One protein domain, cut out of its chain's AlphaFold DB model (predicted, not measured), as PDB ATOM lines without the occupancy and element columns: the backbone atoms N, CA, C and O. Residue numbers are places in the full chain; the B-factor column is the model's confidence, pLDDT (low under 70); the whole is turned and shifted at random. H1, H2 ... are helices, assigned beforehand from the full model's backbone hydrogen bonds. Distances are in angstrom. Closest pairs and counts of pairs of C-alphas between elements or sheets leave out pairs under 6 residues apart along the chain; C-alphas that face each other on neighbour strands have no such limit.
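This is residues 230 to 243 and 263 to 290 of the 366 residues of an uncharacterized protein of Vanilla planifolia (UniProt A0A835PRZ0). A short helix, H1, sits beside the first part of a much longer helix, H2, and the later part of H2 sticks out alone, with residues 278 to 290 standing free. Together they make a rod of 47 by 17 by 9 A. The printed part has 42 residues with two named helices, H1 then H2, and no named strand; the class is all helix. It is only just extended, close to loose, with a radius of gyration of the C-alphas of 14.0 A.

H1, residues 233 to 243, and H2, residues 263 to 288, are close but not clearly touching; their closest C-alphas, those of Phe 236 and Phe 269, are 7.4 A apart. They run opposite ways at a shallow tilt of 34 degrees, only just short of steep. Every O i to N i+4 pair is within hydrogen-bond range in H1, and 18 of 22 are in H2.

H1 begins at C-alpha 233 (121.296, 152.559, 117.516) and is 15.6 A long. H2 is 36.5 A long, has a kink of 28 degrees near residue 282, and ends at C-alpha 288 (94.835, 143.847, 109.347).

The C-alphas farthest apart, those of Tyr 243 and Lys 290, are 47.1 A apart. Residues 244 to 262 are not printed; C-alphas 243 and 263 are 14.1 A apart across the cut. Residues 279 to 290 have pLDDT under 70.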
ATOM      1  N   PRO A 230     112.072 151.269 114.939       77.62
ATOM      2  CA  PRO A 230     112.730 151.358 116.237       77.62
ATOM      3  C   PRO A 230     113.639 152.590 116.274       77.62
ATOM      4  O   PRO A 230     114.118 153.046 115.233       77.62
ATOM      5  N   ILE A 231     113.881 153.124 117.471       83.12
ATOM      6  CA  ILE A 231     114.884 154.169 117.664       83.12
ATOM      7  C   ILE A 231     116.226 153.589 117.221       83.12
ATOM      8  O   ILE A 231     116.648 152.535 117.707       83.12
ATOM      9  N   ASP A 232     116.883 154.270 116.286       87.75
ATOM     10  CA  ASP A 232     118.137 153.798 115.715       87.75
ATOM     11  C   ASP A 232     119.254 153.735 116.769       87.75
ATOM     12  O   ASP A 232     119.365 154.583 117.658       87.75
ATOM     13  N   SER A 233     120.152 152.761 116.619       86.56
ATOM     14  CA  SER A 233     121.296 152.559 117.516       86.56
ATOM     15  C   SER A 233     122.255 153.752 117.582       86.56
ATOM     16  O   SER A 233     122.851 153.974 118.633       86.56
ATOM     17  N   TRP A 234     122.356 154.566 116.524       88.12
ATOM     18  CA  TRP A 234     123.221 155.753 116.529       88.12
ATOM     19  C   TRP A 234     122.791 156.791 117.578       88.12
ATOM     20  O   TRP A 234     123.641 157.495 118.118       88.12
ATOM     21  N   VAL A 235     121.495 156.857 117.912       88.94
ATOM     22  CA  VAL A 235     120.970 157.751 118.958       88.94
ATOM     23  C   VAL A 235     121.480 157.310 120.328       88.94
ATOM     24  O   VAL A 235     121.895 158.136 121.140       88.94
ATOM     25  N   PHE A 236     121.489 155.998 120.578       90.94
ATOM     26  CA  PHE A 236     122.074 155.437 121.791       90.94
ATOM     27  C   PHE A 236     123.571 155.751 121.871       90.94
ATOM     28  O   PHE A 236     124.043 156.221 122.907       90.94
ATOM     29  N   ASP A 237     124.299 155.555 120.770       88.69
ATOM     30  CA  ASP A 237     125.737 155.813 120.713       88.69
ATOM     31  C   ASP A 237     126.071 157.293 120.957       88.69
ATOM     32  O   ASP A 237     127.009 157.587 121.702       88.69
ATOM     33  N   GLU A 238     125.283 158.225 120.409       91.62
ATOM     34  CA  GLU A 238     125.441 159.669 120.630       91.62
ATOM     35  C   GLU A 238     125.206 160.050 122.102       91.62
ATOM     36  O   GLU A 238     125.978 160.811 122.697       91.62
ATOM     37  N   VAL A 239     124.143 159.522 122.712       87.88
ATOM     38  CA  VAL A 239     123.809 159.781 124.120       87.88
ATOM     39  C   VAL A 239     124.895 159.217 125.035       87.88
ATOM     40  O   VAL A 239     125.396 159.924 125.913       87.88
ATOM     41  N   GLU A 240     125.317 157.978 124.801       86.75
ATOM     42  CA  GLU A 240     126.374 157.329 125.571       86.75
ATOM     43  C   GLU A 240     127.717 158.066 125.402       86.75
ATOM     44  O   GLU A 240     128.468 158.234 126.366       86.75
ATOM     45  N   GLU A 241     128.015 158.590 124.209       85.81
ATOM     46  CA  GLU A 241     129.195 159.422 123.975       85.81
ATOM     47  C   GLU A 241     129.149 160.736 124.772       85.81
ATOM     48  O   GLU A 241     130.161 161.126 125.362       85.81
ATOM     49  N   LYS A 242     127.988 161.397 124.862       85.38
ATOM     50  CA  LYS A 242     127.814 162.589 125.709       85.38
ATOM     51  C   LYS A 242     128.039 162.255 127.180       85.38
ATOM     52  O   LYS A 242     128.795 162.970 127.837       85.38
ATOM     53  N   TYR A 243     127.486 161.157 127.695       78.50
ATOM     54  CA  TYR A 243     127.743 160.735 129.077       78.50
ATOM     55  C   TYR A 243     129.225 160.421 129.329       78.50
ATOM     56  O   TYR A 243     129.772 160.826 130.355       78.50
ATOM     57  N   VAL A 263     126.066 148.033 129.652       80.00
ATOM     58  CA  VAL A 263     125.184 146.898 129.326       80.00
ATOM     59  C   VAL A 263     123.770 147.134 129.867       80.00
ATOM     60  O   VAL A 263     122.810 146.948 129.128       80.00
ATOM     61  N   GLY A 264     123.621 147.620 131.103       84.75
ATOM     62  CA  GLY A 264     122.312 147.957 131.671       84.75
ATOM     63  C   GLY A 264     121.568 149.031 130.871       84.75
ATOM     64  O   GLY A 264     120.397 148.855 130.540       84.75
ATOM     65  N   ARG A 265     122.249 150.117 130.482       87.75
ATOM     66  CA  ARG A 265     121.658 151.175 129.640       87.75
ATOM     67  C   ARG A 265     121.268 150.664 128.257       87.75
ATOM     68  O   ARG A 265     120.210 151.037 127.756       87.75
ATOM     69  N   LYS A 266     122.084 149.789 127.666       89.88
ATOM     70  CA  LYS A 266     121.789 149.165 126.375       89.88
ATOM     71  C   LYS A 266     120.558 148.259 126.447       89.88
ATOM     72  O   LYS A 266     119.674 148.387 125.609       89.88
ATOM     73  N   VAL A 267     120.450 147.434 127.489       90.25
ATOM     74  CA  VAL A 267     119.268 146.590 127.733       90.25
ATOM     75  C   VAL A 267     118.008 147.439 127.911       90.25
ATOM     76  O   VAL A 267     116.975 147.116 127.338       90.25
ATOM     77  N   MET A 268     118.084 148.554 128.644       91.56
ATOM     78  CA  MET A 268     116.948 149.475 128.795       91.56
ATOM     79  C   MET A 268     116.540 150.128 127.468       91.56
ATOM     80  O   MET A 268     115.350 150.292 127.209       91.56
ATOM     81  N   PHE A 269     117.510 150.488 126.624       90.88
ATOM     82  CA  PHE A 269     117.253 151.028 125.289       90.88
ATOM     83  C   PHE A 269     116.575 149.997 124.377       90.88
ATOM     84  O   PHE A 269     115.590 150.315 123.710       90.88
ATOM     85  N   ASP A 270     117.060 148.756 124.384       90.25
ATOM     86  CA  ASP A 270     116.485 147.675 123.585       90.25
ATOM     87  C   ASP A 270     115.070 147.309 124.089       90.25
ATOM     88  O   ASP A 270     114.151 147.184 123.280       90.25
ATOM     89  N   LEU A 271     114.851 147.270 125.411       91.56
ATOM     90  CA  LEU A 271     113.532 147.059 126.025       91.56
ATOM     91  C   LEU A 271     112.543 148.183 125.686       91.56
ATOM     92  O   LEU A 271     111.374 147.918 125.416       91.56
ATOM     93  N   ALA A 272     112.991 149.441 125.683       87.00
ATOM     94  CA  ALA A 272     112.155 150.571 125.287       87.00
ATOM     95  C   ALA A 272     111.740 150.461 123.813       87.00
ATOM     96  O   ALA A 272     110.572 150.657 123.489       87.00
ATOM     97  N   ASN A 273     112.669 150.090 122.930       87.88
ATOM     98  CA  ASN A 273     112.372 149.838 121.522       87.88
ATOM     99  C   ASN A 273     111.389 148.677 121.328       87.88
ATOM    100  O   ASN A 273     110.470 148.783 120.516       87.88
ATOM    101  N   GLU A 274     111.536 147.595 122.090       86.00
ATOM    102  CA  GLU A 274     110.614 146.458 122.063       86.00
ATOM    103  C   GLU A 274     109.217 146.839 122.572       86.00
ATOM    104  O   GLU A 274     108.215 146.522 121.931       86.00
ATOM    105  N   ALA A 275     109.129 147.582 123.677       83.94
ATOM    106  CA  ALA A 275     107.863 148.055 124.230       83.94
ATOM    107  C   ALA A 275     107.143 149.020 123.274       83.94
ATOM    108  O   ALA A 275     105.937 148.889 123.064       83.94
ATOM    109  N   LEU A 276     107.876 149.948 122.649       80.69
ATOM    110  CA  LEU A 276     107.332 150.869 121.649       80.69
ATOM    111  C   LEU A 276     106.764 150.107 120.448       80.69
ATOM    112  O   LEU A 276     105.643 150.377 120.018       80.69
ATOM    113  N   LEU A 277     107.499 149.115 119.940       77.69
ATOM    114  CA  LEU A 277     107.034 148.269 118.842       77.69
ATOM    115  C   LEU A 277     105.862 147.367 119.247       77.69
ATOM    116  O   LEU A 277     104.980 147.136 118.427       77.69
ATOM    117  N   SER A 278     105.815 146.886 120.489       70.12
ATOM    118  CA  SER A 278     104.722 146.055 121.007       70.12
ATOM    119  C   SER A 278     103.415 146.846 121.121       70.12
ATOM    120  O   SER A 278     102.392 146.444 120.568       70.12
ATOM    121  N   VAL A 279     103.453 148.026 121.744       68.25
ATOM    122  CA  VAL A 279     102.272 148.891 121.903       68.25
ATOM    123  C   VAL A 279     101.737 149.355 120.545       68.25
ATOM    124  O   VAL A 279     100.528 149.341 120.314       68.25
ATOM    125  N   LEU A 280     102.629 149.710 119.617       64.25
ATOM    126  CA  LEU A 280     102.248 150.143 118.272       64.25
ATOM    127  C   LEU A 280     101.849 148.964 117.362       64.25
ATOM    128  O   LEU A 280     100.984 149.110 116.503       64.25
ATOM    129  N   GLY A 281     102.444 147.785 117.557       55.91
ATOM    130  CA  GLY A 281     102.192 146.576 116.772       55.91
ATOM    131  C   GLY A 281     100.855 145.903 117.087       55.91
ATOM    132  O   GLY A 281     100.171 145.454 116.166       55.91
ATOM    133  N   VAL A 282     100.427 145.898 118.355       53.25
ATOM    134  CA  VAL A 282      99.129 145.335 118.782       53.25
ATOM    135  C   VAL A 282      97.951 146.081 118.139       53.25
ATOM    136  O   VAL A 282      96.971 145.455 117.726       53.25
ATOM    137  N   HIS A 283      98.078 147.400 117.953       49.56
ATOM    138  CA  HIS A 283      97.086 148.216 117.245       49.56
ATOM    139  C   HIS A 283      97.024 147.932 115.732       49.56
ATOM    140  O   HIS A 283      95.975 148.119 115.113       49.56
ATOM    141  N   MET A 284      98.110 147.434 115.131       42.16
ATOM    142  CA  MET A 284      98.188 147.139 113.694       42.16
ATOM    143  C   MET A 284      97.621 145.754 113.349       42.16
ATOM    144  O   MET A 284      96.931 145.605 112.339       42.16
ATOM    145  N   THR A 285      97.836 144.740 114.194       43.03
ATOM    146  CA  THR A 285      97.341 143.372 113.939       43.03
ATOM    147  C   THR A 285      95.822 143.238 114.054       43.03
ATOM    148  O   THR A 285      95.225 142.431 113.344       43.03
ATOM    149  N   GLN A 286      95.174 144.049 114.896       43.44
ATOM    150  CA  GLN A 286      93.711 144.040 115.027       43.44
ATOM    151  C   GLN A 286      93.003 144.685 113.822       43.44
ATOM    152  O   GLN A 286      91.868 144.327 113.520       43.44
ATOM    153  N   LEU A 287      93.682 145.575 113.087       42.47
ATOM    154  CA  LEU A 287      93.147 146.234 111.889       42.47
ATOM    155  C   LEU A 287      93.418 145.463 110.586       42.47
ATOM    156  O   LEU A 287      92.629 145.562 109.648       42.47
ATOM    157  N   LEU A 288      94.489 144.665 110.523       39.28
ATOM    158  CA  LEU A 288      94.835 143.847 109.347       39.28
ATOM    159  C   LEU A 288      94.043 142.531 109.237       39.28
ATOM    160  O   LEU A 288      94.047 141.905 108.185       39.28
ATOM    161  N   SER A 289      93.297 142.128 110.272       36.94
ATOM    162  CA  SER A 289      92.414 140.948 110.214       36.94
ATOM    163  C   SER A 289      91.126 141.175 109.399       36.94
ATOM    164  O   SER A 289      90.327 140.248 109.249       36.94
ATOM    165  N   LYS A 290      90.889 142.381 108.869       41.78
ATOM    166  CA  LYS A 290      89.757 142.684 107.977       41.78
ATOM    167  C   LYS A 290      90.198 142.712 106.510       41.78
ATOM    168  O   LYS A 290      89.822 143.602 105.755       41.78
TER     169      LYS A 290